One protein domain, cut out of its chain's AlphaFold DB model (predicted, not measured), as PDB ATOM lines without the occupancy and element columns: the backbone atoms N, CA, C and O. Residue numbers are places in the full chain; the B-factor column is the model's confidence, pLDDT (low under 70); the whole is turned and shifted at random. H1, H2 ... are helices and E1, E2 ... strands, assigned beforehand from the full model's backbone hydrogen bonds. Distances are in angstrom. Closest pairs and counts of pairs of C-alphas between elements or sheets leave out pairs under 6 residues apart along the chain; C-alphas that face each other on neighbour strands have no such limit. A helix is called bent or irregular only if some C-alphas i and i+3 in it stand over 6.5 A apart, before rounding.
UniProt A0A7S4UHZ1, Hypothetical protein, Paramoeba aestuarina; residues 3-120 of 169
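Overview. This is residues 3 to 120 of the 169 residues of the protein "Hypothetical protein" of Paramoeba aestuarina (UniProt A0A7S4UHZ1). Three helices, H1, H2 and H3, make a triangle at one end of an elongated shape, and a long, bent hairpin of two strands, E1 and E2, reaches away from it to the other end, with H4 packed on the hairpin, mostly on E2. H1 is the helix nearest the middle of the whole, while the corner where H2 turns into H3, residues 84 to 89, sticks out. The printed part has 118 residues with four named helices and two named strands, in the order H1, E1, E2, H2, H3, H4; the class is mixed, helices and strands, and the sheet E1 - E2 is antiparallel. The whole is only just loose, close to compact, with a radius of gyration of the C-alphas of 16.3 A and spans of 55 by 32 by 19 A.

Along the chain. Residues 3 to 16 hold no named element. H1 is residues 17 to 32, 22.3 A long, beginning at C-alpha 17 (85.813, 51.474, 80.846). E1 is residues 38 to 47, 25.5 A, and bends by 56 degrees at residue 42. E2 is residues 53 to 62, 26.0 A, and bends by 54 degrees at residue 58. H2 is residues 69 to 85, 24.0 A, with C-alpha 85 at (79.656, 32.309, 78.650). H3 is residues 88 to 99, 14.7 A. H4 is residues 105 to 118, 20.5 A, ending at C-alpha 118 (98.924, 69.672, 74.890).

Arrangement. H1 and H3 touch about perpendicular, at 78 degrees; their closest C-alphas, of Gly 24 and Ala 99, are 3.9 A apart. H1, with residues 25 to 32 alone, touches H2 at a steep tilt of 51 degrees, opposite ways, closest at the C-alphas of Leu 29 and Val 71, 6.6 A. H2 and H3 only just touch, with 3 pairs of C-alphas within 8 A, and only at the corner by their link, closest at the C-alphas of Met 82 and Val 91, 6.4 A. E1 and E2 form an antiparallel hairpin, with N 41 and O 59 at 2.9 A and N 57 and O 43 at 2.8 A, within hydrogen-bond range. The closest C-alphas of E2 and H4, of Val 57 and Ile 110, are 6.3 A apart; E1 and H4 are near each other, with 6 pairs of C-alphas within 10 A. H4 is apart from H1, H2 and H3. Every O i to N i+4 pair is within hydrogen-bond range in H1, H2 and H3, and 8 of 10 are in H4.

Size, cuts and confidence. The two C-alphas farthest apart, of Glu 50 and Glu 85, are 55.1 A apart. The printed part has no cut, and no link between named elements is long. The mean pLDDT of the printed part is 80.8; it is under 70 at residues 3 to 12, 47 to 53, 105 to 106, 108 and 110 to 120.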
ATOM      1  N   ARG A   3      91.722  60.260  76.904       61.91
ATOM      2  CA  ARG A   3      90.962  59.770  78.069       61.91
ATOM      3  C   ARG A   3      91.809  59.544  79.328       61.91
ATOM      4  O   ARG A   3      91.256  59.381  80.404       61.91
ATOM      5  N   TRP A   4      93.134  59.562  79.193       55.69
ATOM      6  CA  TRP A   4      94.070  59.453  80.311       55.69
ATOM      7  C   TRP A   4      94.408  60.806  80.944       55.69
ATOM      8  O   TRP A   4      94.894  60.843  82.067       55.69
ATOM      9  N   ARG A   5      94.124  61.922  80.253       57.12
ATOM     10  CA  ARG A   5      94.408  63.283  80.742       57.12
ATOM     11  C   ARG A   5      93.667  63.624  82.043       57.12
ATOM     12  O   ARG A   5      94.134  64.447  82.820       57.12
ATOM     13  N   GLY A   6      92.518  62.997  82.285       55.94
ATOM     14  CA  GLY A   6      91.714  63.232  83.487       55.94
ATOM     15  C   GLY A   6      92.199  62.502  84.742       55.94
ATOM     16  O   GLY A   6      91.589  62.667  85.793       55.94
ATOM     17  N   LEU A   7      93.247  61.674  84.655       59.84
ATOM     18  CA  LEU A   7      93.731  60.892  85.794       59.84
ATOM     19  C   LEU A   7      94.762  61.695  86.614       59.84
ATOM     20  O   LEU A   7      95.619  62.354  86.020       59.84
ATOM     21  N   PRO A   8      94.710  61.651  87.962       59.25
ATOM     22  CA  PRO A   8      95.725  62.275  88.812       59.25
ATOM     23  C   PRO A   8      97.136  61.746  88.519       59.25
ATOM     24  O   PRO A   8      97.308  60.576  88.170       59.25
ATOM     25  N   GLU A   9      98.160  62.578  88.708       57.06
ATOM     26  CA  GLU A   9      99.557  62.158  88.551       57.06
ATOM     27  C   GLU A   9      99.901  60.983  89.482       57.06
ATOM     28  O   GLU A   9      99.467  60.928  90.632       57.06
ATOM     29  N   GLY A  10     100.648  60.001  88.966       57.97
ATOM     30  CA  GLY A  10     100.997  58.784  89.709       57.97
ATOM     31  C   GLY A  10      99.862  57.760  89.833       57.97
ATOM     32  O   GLY A  10     100.067  56.704  90.435       57.97
ATOM     33  N   THR A  11      98.692  58.024  89.243       65.12
ATOM     34  CA  THR A  11      97.593  57.054  89.192       65.12
ATOM     35  C   THR A  11      98.003  55.848  88.362       65.12
ATOM     36  O   THR A  11      98.172  55.939  87.148       65.12
ATOM     37  N   THR A  12      98.124  54.702  89.024       68.12
ATOM     38  CA  THR A  12      98.332  53.419  88.351       68.12
ATOM     39  C   THR A  12      97.030  52.682  88.103       68.12
ATOM     40  O   THR A  12      97.013  51.836  87.226       68.12
ATOM     41  N   ARG A  13      95.947  52.985  88.833       75.06
ATOM     42  CA  ARG A  13      94.643  52.316  88.699       75.06
ATOM     43  C   ARG A  13      93.716  53.042  87.736       75.06
ATOM     44  O   ARG A  13      93.544  54.253  87.826       75.06
ATOM     45  N   LEU A  14      93.059  52.289  86.869       74.50
ATOM     46  CA  LEU A  14      92.142  52.831  85.872       74.50
ATOM     47  C   LEU A  14      90.694  52.541  86.269       74.50
ATOM     48  O   LEU A  14      90.389  51.477  86.795       74.50
ATOM     49  N   SER A  15      89.796  53.494  86.025       74.81
ATOM     50  CA  SER A  15      88.361  53.360  86.338       74.81
ATOM     51  C   SER A  15      87.452  53.560  85.125       74.81
ATOM     52  O   SER A  15      86.294  53.152  85.138       74.81
ATOM     53  N   GLN A  16      87.955  54.179  84.054       79.38
ATOM     54  CA  GLN A  16      87.170  54.463  82.859       79.38
ATOM     55  C   GLN A  16      87.166  53.238  81.935       79.38
ATOM     56  O   GLN A  16      88.227  52.779  81.522       79.38
ATOM     57  N   ALA A  17      85.981  52.733  81.581       80.94
ATOM     58  CA  ALA A  17      85.813  51.474  80.846       80.94
ATOM     59  C   ALA A  17      86.621  51.383  79.538       80.94
ATOM     60  O   ALA A  17      87.219  50.350  79.251       80.94
ATOM     61  N   HIS A  18      86.700  52.467  78.759       78.69
ATOM     62  CA  HIS A  18      87.504  52.456  77.534       78.69
ATOM     63  C   HIS A  18      89.009  52.485  77.822       78.69
ATOM     64  O   HIS A  18      89.758  51.804  77.140       78.69
ATOM     65  N   ALA A  19      89.462  53.229  78.836       79.06
ATOM     66  CA  ALA A  19      90.865  53.215  79.249       79.06
ATOM     67  C   ALA A  19      91.283  51.834  79.774       79.06
ATOM     68  O   ALA A  19      92.373  51.372  79.451       79.06
ATOM     69  N   LEU A  20      90.405  51.164  80.524       85.06
ATOM     70  CA  LEU A  20      90.582  49.776  80.949       85.06
ATOM     71  C   LEU A  20      90.735  48.849  79.736       85.06
ATOM     72  O   LEU A  20      91.723  48.127  79.647       85.06
ATOM     73  N   ALA A  21      89.820  48.930  78.765       87.69
ATOM     74  CA  ALA A  21      89.877  48.122  77.548       87.69
ATOM     75  C   ALA A  21      91.157  48.373  76.727       87.69
ATOM     76  O   ALA A  21      91.853  47.421  76.379       87.69
ATOM     77  N   ASP A  22      91.505  49.639  76.472       86.50
ATOM     78  CA  ASP A  22      92.713  50.020  75.726       86.50
ATOM     79  C   ASP A  22      93.980  49.459  76.403       86.50
ATOM     80  O   ASP A  22      94.889  48.964  75.738       86.50
ATOM     81  N   THR A  23      94.029  49.513  77.738       86.38
ATOM     82  CA  THR A  23      95.160  49.021  78.543       86.38
ATOM     83  C   THR A  23      95.236  47.503  78.527       86.38
ATOM     84  O   THR A  23      96.315  46.951  78.311       86.38
ATOM     85  N   GLY A  24      94.086  46.842  78.681       91.88
ATOM     86  CA  GLY A  24      93.969  45.392  78.615       91.88
ATOM     87  C   GLY A  24      94.462  44.847  77.280       91.88
ATOM     88  O   GLY A  24      95.306  43.958  77.256       91.88
ATOM     89  N   ILE A  25      94.009  45.441  76.171       92.88
ATOM     90  CA  ILE A  25      94.462  45.077  74.822       92.88
ATOM     91  C   ILE A  25      95.969  45.302  74.689       92.88
ATOM     92  O   ILE A  25      96.689  44.396  74.281       92.88
ATOM     93  N   MET A  26      96.461  46.487  75.055       90.25
ATOM     94  CA  MET A  26      97.879  46.825  74.921       90.25
ATOM     95  C   MET A  26      98.781  45.832  75.666       90.25
ATOM     96  O   MET A  26      99.720  45.310  75.068       90.25
ATOM     97  N   TYR A  27      98.520  45.564  76.949       91.88
ATOM     98  CA  TYR A  27      99.363  44.647  77.720       91.88
ATOM     99  C   TYR A  27      99.188  43.191  77.307       91.88
ATOM    100  O   TYR A  27     100.175  42.461  77.313       91.88
ATOM    101  N   TYR A  28      97.992  42.775  76.882       95.19
ATOM    102  CA  TYR A  28      97.816  41.438  76.320       95.19
ATOM    103  C   TYR A  28      98.699  41.240  75.090       95.19
ATOM    104  O   TYR A  28      99.467  40.281  75.029       95.19
ATOM    105  N   LEU A  29      98.647  42.178  74.138       94.12
ATOM    106  CA  LEU A  29      99.453  42.103  72.924       94.12
ATOM    107  C   LEU A  29     100.949  42.108  73.241       94.12
ATOM    108  O   LEU A  29     101.682  41.330  72.645       94.12
ATOM    109  N   LEU A  30     101.404  42.937  74.183       92.19
ATOM    110  CA  LEU A  30     102.814  42.983  74.583       92.19
ATOM    111  C   LEU A  30     103.302  41.680  75.227       92.19
ATOM    112  O   LEU A  30     104.450  41.306  75.013       92.19
ATOM    113  N   ASP A  31     102.452  40.998  75.994       94.88
ATOM    114  CA  ASP A  31     102.818  39.748  76.671       94.88
ATOM    115  C   ASP A  31     102.783  38.532  75.733       94.88
ATOM    116  O   ASP A  31     103.535  37.579  75.930       94.88
ATOM    117  N   HIS A  32     101.919  38.559  74.715       96.00
ATOM    118  CA  HIS A  32     101.669  37.419  73.820       96.00
ATOM    119  C   HIS A  32     102.312  37.586  72.441       96.00
ATOM    120  O   HIS A  32     102.165  36.729  71.572       96.00
ATOM    121  N   THR A  33     103.050  38.675  72.230       95.00
ATOM    122  CA  THR A  33     103.762  38.950  70.983       95.00
ATOM    123  C   THR A  33     105.265  39.021  71.251       95.00
ATOM    124  O   THR A  33     105.678  39.671  72.213       95.00
ATOM    125  N   PRO A  34     106.121  38.416  70.404       94.19
ATOM    126  CA  PRO A  34     107.566  38.578  70.526       94.19
ATOM    127  C   PRO A  34     107.980  40.055  70.497       94.19
ATOM    128  O   PRO A  34     107.427  40.855  69.738       94.19
ATOM    129  N   ARG A  35     108.986  40.422  71.296       91.44
ATOM    130  CA  ARG A  35     109.408  41.823  71.469       91.44
ATOM    131  C   ARG A  35     109.880  42.470  70.163       91.44
ATOM    132  O   ARG A  35     109.740  43.676  69.988       91.44
ATOM    133  N   GLU A  36     110.436  41.684  69.246       92.62
ATOM    134  CA  GLU A  36     110.832  42.125  67.906       92.62
ATOM    135  C   GLU A  36     109.641  42.446  66.988       92.62
ATOM    136  O   GLU A  36     109.809  43.109  65.966       92.62
ATOM    137  N   VAL A  37     108.442  41.976  67.336       90.44
ATOM    138  CA  VAL A  37     107.201  42.246  66.605       90.44
ATOM    139  C   VAL A  37     106.444  43.407  67.242       90.44
ATOM    140  O   VAL A  37     105.993  44.282  66.507       90.44
ATOM    141  N   LEU A  38     106.333  43.455  68.573       92.56
ATOM    142  CA  LEU A  38     105.708  44.567  69.289       92.56
ATOM    143  C   LEU A  38     106.473  44.898  70.566       92.56
ATOM    144  O   LEU A  38     106.722  44.034  71.403       92.56
ATOM    145  N   SER A  39     106.796  46.174  70.756       90.12
ATOM    146  CA  SER A  39     107.407  46.632  72.000       90.12
ATOM    147  C   SER A  39     107.013  48.059  72.361       90.12
ATOM    148  O   SER A  39     106.612  48.855  71.514       90.12
ATOM    149  N   LEU A  40     107.126  48.387  73.649       84.56
ATOM    150  CA  LEU A  40     107.065  49.765  74.123       84.56
ATOM    151  C   LEU A  40     108.465  50.372  74.062       84.56
ATOM    152  O   LEU A  40     109.398  49.868  74.693       84.56
ATOM    153  N   VAL A  41     108.595  51.484  73.345       83.50
ATOM    154  CA  VAL A  41     109.838  52.245  73.235       83.50
ATOM    155  C   VAL A  41     109.647  53.667  73.731       83.50
ATOM    156  O   VAL A  41     108.601  54.295  73.546       83.50
ATOM    157  N   ARG A  42     110.689  54.187  74.377       79.00
ATOM    158  CA  ARG A  42     110.761  55.595  74.763       79.00
ATOM    159  C   ARG A  42     111.334  56.379  73.598       79.00
ATOM    160  O   ARG A  42     112.343  55.991  73.018       79.00
ATOM    161  N   SER A  43     110.677  57.473  73.261       78.75
ATOM    162  CA  SER A  43     111.091  58.368  72.190       78.75
ATOM    163  C   SER A  43     110.942  59.810  72.658       78.75
ATOM    164  O   SER A  43     110.269  60.077  73.650       78.75
ATOM    165  N   GLU A  44     111.565  60.739  71.950       81.31
ATOM    166  CA  GLU A  44     111.354  62.167  72.151       81.31
ATOM    167  C   GLU A  44     110.690  62.737  70.903       81.31
ATOM    168  O   GLU A  44     111.091  62.427  69.779       81.31
ATOM    169  N   VAL A  45     109.662  63.561  71.093       74.25
ATOM    170  CA  VAL A  45     109.034  64.315  70.003       74.25
ATOM    171  C   VAL A  45     109.339  65.785  70.206       74.25
ATOM    172  O   VAL A  45     109.129  66.321  71.294       74.25
ATOM    173  N   GLU A  46     109.846  66.432  69.161       75.44
ATOM    174  CA  GLU A  46     109.970  67.884  69.113       75.44
ATOM    175  C   GLU A  46     108.625  68.457  68.657       75.44
ATOM    176  O   GLU A  46     108.130  68.096  67.589       75.44
ATOM    177  N   LEU A  47     108.004  69.293  69.490       64.81
ATOM    178  CA  LEU A  47     106.796  70.018  69.101       64.81
ATOM    179  C   LEU A  47     107.176  71.270  68.301       64.81
ATOM    180  O   LEU A  47     108.068  72.022  68.700       64.81
ATOM    181  N   GLU A  48     106.484  71.497  67.187       61.22
ATOM    182  CA  GLU A  48     106.610  72.722  66.394       61.22
ATOM    183  C   GLU A  48     105.783  73.855  67.034       61.22
ATOM    184  O   GLU A  48     104.617  73.656  67.371       61.22
ATOM    185  N   GLY A  49     106.383  75.036  67.228       58.81
ATOM    186  CA  GLY A  49     105.744  76.204  67.856       58.81
ATOM    187  C   GLY A  49     106.742  77.185  68.494       58.81
ATOM    188  O   GLY A  49     107.954  76.936  68.497       58.81
ATOM    189  N   GLU A  50     106.251  78.312  69.029       44.97
ATOM    190  CA  GLU A  50     107.072  79.251  69.810       44.97
ATOM    191  C   GLU A  50     107.563  78.570  71.096       44.97
ATOM    192  O   GLU A  50     106.789  78.240  71.990       44.97
ATOM    193  N   GLY A  51     108.874  78.333  71.170       57.94
ATOM    194  CA  GLY A  51     109.493  77.557  72.243       57.94
ATOM    195  C   GLY A  51     109.522  76.063  71.931       57.94
ATOM    196  O   GLY A  51     108.772  75.282  72.511       57.94
ATOM    197  N   LYS A  52     110.439  75.652  71.045       58.06
ATOM    198  CA  LYS A  52     110.760  74.242  70.775       58.06
ATOM    199  C   LYS A  52     110.980  73.485  72.087       58.06
ATOM    200  O   LYS A  52     111.969  73.712  72.785       58.06
ATOM    201  N   ARG A  53     110.067  72.574  72.415       66.88
ATOM    202  CA  ARG A  53     110.157  71.684  73.578       66.88
ATOM    203  C   ARG A  53     110.260  70.244  73.089       66.88
ATOM    204  O   ARG A  53     109.516  69.832  72.199       66.88
ATOM    205  N   ARG A  54     111.191  69.487  73.671       73.38
ATOM    206  CA  ARG A  54     111.287  68.035  73.487       73.38
ATOM    207  C   ARG A  54     110.486  67.359  74.582       73.38
ATOM    208  O   ARG A  54     110.732  67.613  75.760       73.38
ATOM    209  N   LEU A  55     109.533  66.525  74.188       72.06
ATOM    210  CA  LEU A  55     108.700  65.782  75.121       72.06
ATOM    211  C   LEU A  55     109.041  64.298  75.065       72.06
ATOM    212  O   LEU A  55     109.010  63.721  73.971       72.06
ATOM    213  N   PRO A  56     109.322  63.660  76.215       72.50
ATOM    214  CA  PRO A  56     109.396  62.214  76.265       72.50
ATOM    215  C   PRO A  56     108.005  61.647  75.975       72.50
ATOM    216  O   PRO A  56     107.007  62.080  76.548       72.50
ATOM    217  N   VAL A  57     107.942  60.665  75.085       73.06
ATOM    218  CA  VAL A  57     106.729  59.918  74.760       73.06
ATOM    219  C   VAL A  57     107.009  58.425  74.852       73.06
ATOM    220  O   VAL A  57     108.122  57.961  74.592       73.06
ATOM    221  N   ILE A  58     105.973  57.657  75.172       74.31
ATOM    222  CA  ILE A  58     105.989  56.207  75.000       74.31
ATOM    223  C   ILE A  58     105.279  55.885  73.691       74.31
ATOM    224  O   ILE A  58     104.153  56.331  73.460       74.31
ATOM    225  N   ARG A  59     105.947  55.124  72.828       76.75
ATOM    226  CA  ARG A  59     105.408  54.644  71.556       76.75
ATOM    227  C   ARG A  59     105.344  53.126  71.569       76.75
ATOM    228  O   ARG A  59     106.199  52.470  72.155       76.75
ATOM    229  N   LEU A  60     104.335  52.588  70.897       82.69
ATOM    230  CA  LEU A  60     104.337  51.194  70.480       82.69
ATOM    231  C   LEU A  60     105.097  51.117  69.158       82.69
ATOM    232  O   LEU A  60     104.722  51.780  68.190       82.69
ATOM    233  N   GLU A  61     106.172  50.345  69.137       87.31
ATOM    234  CA  GLU A  61     106.901  50.008  67.923       87.31
ATOM    235  C   GLU A  61     106.432  48.640  67.437       87.31
ATOM    236  O   GLU A  61     106.480  47.661  68.182       87.31
ATOM    237  N   CYS A  62     105.949  48.597  66.196       89.69
ATOM    238  CA  CYS A  62     105.436  47.397  65.556       89.69
ATOM    239  C   CYS A  62     106.341  47.021  64.378       89.69
ATOM    240  O   CYS A  62     106.306  47.676  63.336       89.69
ATOM    241  N   GLY A  63     107.132  45.962  64.542       88.25
ATOM    242  CA  GLY A  63     108.049  45.456  63.518       88.25
ATOM    243  C   GLY A  63     107.360  44.654  62.408       88.25
ATOM    244  O   GLY A  63     107.883  44.566  61.300       88.25
ATOM    245  N   SER A  64     106.183  44.075  62.675       90.44
ATOM    246  CA  SER A  64     105.349  43.415  61.660       90.44
ATOM    247  C   SER A  64     103.896  43.349  62.115       90.44
ATOM    248  O   SER A  64     103.573  42.695  63.106       90.44
ATOM    249  N   VAL A  65     103.012  43.997  61.358       89.31
ATOM    250  CA  VAL A  65     101.567  43.993  61.633       89.31
ATOM    251  C   VAL A  65     100.973  42.614  61.350       89.31
ATOM    252  O   VAL A  65     100.102  42.143  62.073       89.31
ATOM    253  N   GLU A  66     101.490  41.915  60.343       92.44
ATOM    254  CA  GLU A  66     101.015  40.592  59.936       92.44
ATOM    255  C   GLU A  66     101.169  39.567  61.061       92.44
ATOM    256  O   GLU A  66     100.300  38.726  61.268       92.44
ATOM    257  N   LYS A  67     102.262  39.671  61.825       91.38
ATOM    258  CA  LYS A  67     102.533  38.804  62.976       91.38
ATOM    259  C   LYS A  67     101.707  39.158  64.216       91.38
ATOM    260  O   LYS A  67     101.655  38.347  65.132       91.38
ATOM    261  N   LEU A  68     101.060  40.326  64.245       92.62
ATOM    262  CA  LEU A  68     100.148  40.716  65.322       92.62
ATOM    263  C   LEU A  68      98.740  40.156  65.144       92.62
ATOM    264  O   LEU A  68      98.076  39.894  66.145       92.62
ATOM    265  N   PHE A  69      98.278  39.966  63.903       94.12
ATOM    266  CA  PHE A  69      96.905  39.519  63.649       94.12
ATOM    267  C   PHE A  69      96.520  38.236  64.392       94.12
ATOM    268  O   PHE A  69      95.466  38.260  65.023       94.12
ATOM    269  N   PRO A  70      97.349  37.173  64.435       96.00
ATOM    270  CA  PRO A  70      96.988  35.964  65.174       96.00
ATOM    271  C   PRO A  70      96.731  36.221  66.666       96.00
ATOM    272  O   PRO A  70      95.795  35.668  67.234       96.00
ATOM    273  N   VAL A  71      97.515  37.106  67.291       96.69
ATOM    274  CA  VAL A  71      97.372  37.458  68.715       96.69
ATOM    275  C   VAL A  71      96.133  38.329  68.946       96.69
ATOM    276  O   VAL A  71      95.436  38.186  69.950       96.69
ATOM    277  N   ILE A  72      95.824  39.225  68.004       94.94
ATOM    278  CA  ILE A  72      94.596  40.033  68.034       94.94
ATOM    279  C   ILE A  72      93.359  39.139  67.888       94.94
ATOM    280  O   ILE A  72      92.391  39.313  68.626       94.94
ATOM    281  N   GLU A  73      93.387  38.181  66.959       97.06
ATOM    282  CA  GLU A  73      92.311  37.206  66.763       97.06
ATOM    283  C   GLU A  73      92.107  36.353  68.016       97.06
ATOM    284  O   GLU A  73      90.977  36.212  68.483       97.06
ATOM    285  N   GLU A  74      93.189  35.855  68.613       97.44
ATOM    286  CA  GLU A  74      93.152  35.112  69.875       97.44
ATOM    287  C   GLU A  74      92.486  35.925  70.995       97.44
ATOM    288  O   GLU A  74      91.568  35.437  71.662       97.44
ATOM    289  N   LEU A  75      92.893  37.186  71.169       97.25
ATOM    290  CA  LEU A  75      92.294  38.077  72.158       97.25
ATOM    291  C   LEU A  75      90.800  38.299  71.886       97.25
ATOM    292  O   LEU A  75      89.994  38.260  72.817       97.25
ATOM    293  N   ALA A  76      90.417  38.505  70.626       96.25
ATOM    294  CA  ALA A  76      89.021  38.682  70.241       96.25
ATOM    295  C   ALA A  76      88.185  37.440  70.584       96.25
ATOM    296  O   ALA A  76      87.113  37.573  71.178       96.25
ATOM    297  N   PHE A  77      88.693  36.237  70.295       96.94
ATOM    298  CA  PHE A  77      88.040  34.987  70.691       96.94
ATOM    299  C   PHE A  77      87.918  34.858  72.207       96.94
ATOM    300  O   PHE A  77      86.848  34.500  72.702       96.94
ATOM    301  N   LYS A  78      88.975  35.189  72.955       95.88
ATOM    302  CA  LYS A  78      88.971  35.140  74.421       95.88
ATOM    303  C   LYS A  78      87.915  36.074  75.012       95.88
ATOM    304  O   LYS A  78      87.095  35.638  75.815       95.88
ATOM    305  N   VAL A  79      87.884  37.335  74.578       95.12
ATOM    306  CA  VAL A  79      86.903  38.333  75.039       95.12
ATOM    307  C   VAL A  79      85.481  37.936  74.660       95.12
ATOM    308  O   VAL A  79      84.584  37.990  75.504       95.12
ATOM    309  N   GLN A  80      85.269  37.482  73.424       96.50
ATOM    310  CA  GLN A  80      83.952  37.041  72.976       96.50
ATOM    311  C   GLN A  80      83.460  35.839  73.785       96.50
ATOM    312  O   GLN A  80      82.283  35.789  74.144       96.50
ATOM    313  N   ARG A  81      84.347  34.892  74.098       96.12
ATOM    314  CA  ARG A  81      84.023  33.730  74.923       96.12
ATOM    315  C   ARG A  81      83.619  34.146  76.336       96.12
ATOM    316  O   ARG A  81      82.523  33.787  76.749       96.12
ATOM    317  N   MET A  82      84.430  34.962  77.017       95.31
ATOM    318  CA  MET A  82      84.104  35.492  78.351       95.31
ATOM    319  C   MET A  82      82.721  36.157  78.365       95.31
ATOM    320  O   MET A  82      81.893  35.875  79.229       95.31
ATOM    321  N   SER A  83      82.434  36.985  77.354       93.12
ATOM    322  CA  SER A  83      81.138  37.655  77.223       93.12
ATOM    323  C   SER A  83      79.977  36.705  76.927       93.12
ATOM    324  O   SER A  83      78.862  36.975  77.365       93.12
ATOM    325  N   SER A  84      80.194  35.650  76.141       95.50
ATOM    326  CA  SER A  84      79.125  34.734  75.710       95.50
ATOM    327  C   SER A  84      78.793  33.698  76.782       95.50
ATOM    328  O   SER A  84      77.641  33.298  76.910       95.50
ATOM    329  N   GLU A  85      79.796  33.273  77.551       95.56
ATOM    330  CA  GLU A  85      79.656  32.309  78.650       95.56
ATOM    331  C   GLU A  85      79.265  32.989  79.970       95.56
ATOM    332  O   GLU A  85      78.802  32.318  80.888       95.56
ATOM    333  N   GLY A  86      79.411  34.316  80.066       94.12
ATOM    334  CA  GLY A  86      79.197  35.045  81.316       94.12
ATOM    335  C   GLY A  86      80.217  34.658  82.389       94.12
ATOM    336  O   GLY A  86      79.880  34.643  83.571       94.12
ATOM    337  N   ASP A  87      81.439  34.312  81.975       95.25
ATOM    338  CA  ASP A  87      82.515  33.856  82.855       95.25
ATOM    339  C   ASP A  87      83.117  35.046  83.617       95.25
ATOM    340  O   ASP A  87      84.046  35.714  83.158       95.25
ATOM    341  N   VAL A  88      82.514  35.355  84.767       94.38
ATOM    342  CA  VAL A  88      82.901  36.496  85.606       94.38
ATOM    343  C   VAL A  88      84.322  36.332  86.146       94.38
ATOM    344  O   VAL A  88      85.063  37.310  86.161       94.38
ATOM    345  N   GLU A  89      84.725  35.115  86.521       95.38
ATOM    346  CA  GLU A  89      86.065  34.849  87.060       95.38
ATOM    347  C   GLU A  89      87.142  35.125  86.005       95.38
ATOM    348  O   GLU A  89      88.115  35.828  86.280       95.38
ATOM    349  N   ALA A  90      86.939  34.669  84.765       92.75
ATOM    350  CA  ALA A  90      87.868  34.951  83.671       92.75
ATOM    351  C   ALA A  90      87.946  36.450  83.334       92.75
ATOM    352  O   ALA A  90      89.021  36.960  82.995       92.75
ATOM    353  N   VAL A  91      86.824  37.176  83.434       93.50
ATOM    354  CA  VAL A  91      86.812  38.637  83.268       93.50
ATOM    355  C   VAL A  91      87.620  39.304  84.374       93.50
ATOM    356  O   VAL A  91      88.451  40.158  84.070       93.50
ATOM    357  N   GLU A  92      87.411  38.931  85.633       93.19
ATOM    358  CA  GLU A  92      88.157  39.481  86.768       93.19
ATOM    359  C   GLU A  92      89.658  39.213  86.623       93.19
ATOM    360  O   GLU A  92      90.451  40.154  86.698       93.19
ATOM    361  N   GLU A  93      90.050  37.987  86.277       94.19
ATOM    362  CA  GLU A  93      91.449  37.622  86.038       94.19
ATOM    363  C   GLU A  93      92.068  38.452  84.903       94.19
ATOM    364  O   GLU A  93      93.181  38.977  85.036       94.19
ATOM    365  N   PHE A  94      91.354  38.618  83.784       94.00
ATOM    366  CA  PHE A  94      91.817  39.449  82.672       94.00
ATOM    367  C   PHE A  94      91.981  40.908  83.102       94.00
ATOM    368  O   PHE A  94      92.981  41.560  82.777       94.00
ATOM    369  N   MET A  95      91.004  41.425  83.843       92.06
ATOM    370  CA  MET A  95      91.016  42.798  84.315       92.06
ATOM    371  C   MET A  95      92.183  43.031  85.269       92.06
ATOM    372  O   MET A  95      92.933  43.982  85.064       92.06
ATOM    373  N   GLU A  96      92.403  42.162  86.248       90.56
ATOM    374  CA  GLU A  96      93.522  42.268  87.187       90.56
ATOM    375  C   GLU A  96      94.881  42.139  86.494       90.56
ATOM    376  O   GLU A  96      95.799  42.914  86.776       90.56
ATOM    377  N   SER A  97      94.997  41.212  85.542       91.00
ATOM    378  CA  SER A  97      96.256  40.918  84.855       91.00
ATOM    379  C   SER A  97      96.665  42.010  83.867       91.00
ATOM    380  O   SER A  97      97.855  42.329  83.757       91.00
ATOM    381  N   TYR A  98      95.707  42.582  83.129       91.19
ATOM    382  CA  TYR A  98      96.007  43.436  81.974       91.19
ATOM    383  C   TYR A  98      95.355  44.818  82.020       91.19
ATOM    384  O   TYR A  98      95.944  45.758  81.505       91.19
ATOM    385  N   ALA A  99      94.159  44.995  82.579       87.44
ATOM    386  CA  ALA A  99      93.399  46.237  82.375       87.44
ATOM    387  C   ALA A  99      93.441  47.198  83.568       87.44
ATOM    388  O   ALA A  99      93.528  48.410  83.385       87.44
ATOM    389  N   ALA A 100      93.368  46.674  84.791       84.38
ATOM    390  CA  ALA A 100      93.085  47.425  86.012       84.38
ATOM    391  C   ALA A 100      94.181  48.427  86.376       84.38
ATOM    392  O   ALA A 100      93.912  49.398  87.093       84.38
ATOM    393  N   SER A 101      95.413  48.210  85.899       80.25
ATOM    394  CA  SER A 101      96.508  49.129  86.170       80.25
ATOM    395  C   SER A 101      97.566  49.244  85.076       80.25
ATOM    396  O   SER A 101      97.833  48.302  84.334       80.25
ATOM    397  N   THR A 102      98.225  50.406  85.013       76.00
ATOM    398  CA  THR A 102      99.488  50.544  84.279       76.00
ATOM    399  C   THR A 102     100.585  49.783  85.000       76.00
ATOM    400  O   THR A 102     100.926  50.113  86.139       76.00
ATOM    401  N   ARG A 103     101.212  48.837  84.306       76.25
ATOM    402  CA  ARG A 103     102.400  48.132  84.799       76.25
ATOM    403  C   ARG A 103     103.643  49.026  84.817       76.25
ATOM    404  O   ARG A 103     104.546  48.812  85.618       76.25
ATOM    405  N   ASP A 104     103.679  50.046  83.958       70.81
ATOM    406  CA  ASP A 104     104.789  50.996  83.870       70.81
ATOM    407  C   ASP A 104     104.442  52.316  84.579       70.81
ATOM    408  O   ASP A 104     103.592  53.088  84.133       70.81
ATOM    409  N   LYS A 105     105.135  52.593  85.691       66.06
ATOM    410  CA  LYS A 105     104.989  53.846  86.453       66.06
ATOM    411  C   LYS A 105     105.399  55.074  85.640       66.06
ATOM    412  O   LYS A 105     104.883  56.166  85.872       66.06
ATOM    413  N   GLU A 106     106.311  54.913  84.684       64.69
ATOM    414  CA  GLU A 106     106.677  55.990  83.774       64.69
ATOM    415  C   GLU A 106     105.622  56.236  82.702       64.69
ATOM    416  O   GLU A 106     105.510  57.371  82.250       64.69
ATOM    417  N   TYR A 107     104.804  55.239  82.348       70.06
ATOM    418  CA  TYR A 107     103.678  55.439  81.434       70.06
ATOM    419  C   TYR A 107     102.664  56.415  82.013       70.06
ATOM    420  O   TYR A 107     102.300  57.377  81.339       70.06
ATOM    421  N   ALA A 108     102.290  56.239  83.282       68.12
ATOM    422  CA  ALA A 108     101.429  57.192  83.975       68.12
ATOM    423  C   ALA A 108     102.044  58.602  83.966       68.12
ATOM    424  O   ALA A 108     101.393  59.540  83.514       68.12
ATOM    425  N   ARG A 109     103.322  58.732  84.360       70.12
ATOM    426  CA  ARG A 109     104.050  60.016  84.402       70.12
ATOM    427  C   ARG A 109     104.137  60.707  83.037       70.12
ATOM    428  O   ARG A 109     103.945  61.916  82.944       70.12
ATOM    429  N   ILE A 110     104.458  59.962  81.982       69.50
ATOM    430  CA  ILE A 110     104.618  60.503  80.626       69.50
ATOM    431  C   ILE A 110     103.261  60.928  80.067       69.50
ATOM    432  O   ILE A 110     103.138  62.026  79.532       69.50
ATOM    433  N   VAL A 111     102.221  60.110  80.236       67.75
ATOM    434  CA  VAL A 111     100.877  60.441  79.749       67.75
ATOM    435  C   VAL A 111     100.286  61.648  80.483       67.75
ATOM    436  O   VAL A 111      99.639  62.477  79.840       67.75
ATOM    437  N   THR A 112     100.539  61.806  81.787       64.38
ATOM    438  CA  THR A 112     100.147  63.021  82.519       64.38
ATOM    439  C   THR A 112     100.987  64.231  82.120       64.38
ATOM    440  O   THR A 112     100.414  65.284  81.878       64.38
ATOM    441  N   GLY A 113     102.304  64.099  81.933       67.06
ATOM    442  CA  GLY A 113     103.149  65.204  81.448       67.06
ATOM    443  C   GLY A 113     102.794  65.673  80.027       67.06
ATOM    444  O   GLY A 113     102.913  66.854  79.697       67.06
ATOM    445  N   MET A 114     102.280  64.768  79.187       65.12
ATOM    446  CA  MET A 114     101.732  65.110  77.872       65.12
ATOM    447  C   MET A 114     100.437  65.931  77.951       65.12
ATOM    448  O   MET A 114     100.137  66.638  76.992       65.12
ATOM    449  N   ARG A 115      99.656  65.851  79.040       63.97
ATOM    450  CA  ARG A 115      98.454  66.686  79.223       63.97
ATOM    451  C   ARG A 115      98.839  68.158  79.258       63.97
ATOM    452  O   ARG A 115      98.377  68.914  78.412       63.97
ATOM    453  N   ASP A 116      99.738  68.512  80.169       62.62
ATOM    454  CA  ASP A 116     100.118  69.903  80.425       62.62
ATOM    455  C   ASP A 116     100.771  70.549  79.190       62.62
ATOM    456  O   ASP A 116     100.642  71.743  78.967       62.62
ATOM    457  N   SER A 117     101.422  69.747  78.337       60.03
ATOM    458  CA  SER A 117     102.036  70.230  77.091       60.03
ATOM    459  C   SER A 117     101.075  70.320  75.902       60.03
ATOM    460  O   SER A 117     101.412  70.933  74.893       60.03
ATOM    461  N   LEU A 118      99.916  69.660  75.966       58.50
ATOM    462  CA  LEU A 118      98.924  69.672  74.890       58.50
ATOM    463  C   LEU A 118      97.745  70.593  75.184       58.50
ATOM    464  O   LEU A 118      97.081  70.978  74.228       58.50
ATOM    465  N   ASP A 119      97.474  70.925  76.448       57.53
ATOM    466  CA  ASP A 119      96.443  71.898  76.836       57.53
ATOM    467  C   ASP A 119      96.742  73.312  76.293       57.53
ATOM    468  O   ASP A 119      95.809  74.056  76.010       57.53
ATOM    469  N   ASP A 120      98.004  73.613  75.965       52.41
ATOM    470  CA  ASP A 120      98.407  74.818  75.218       52.41
ATOM    471  C   ASP A 120      97.969  74.811  73.727       52.41
ATOM    472  O   ASP A 120      98.100  75.820  73.038       52.41
TER     473      ASP A 120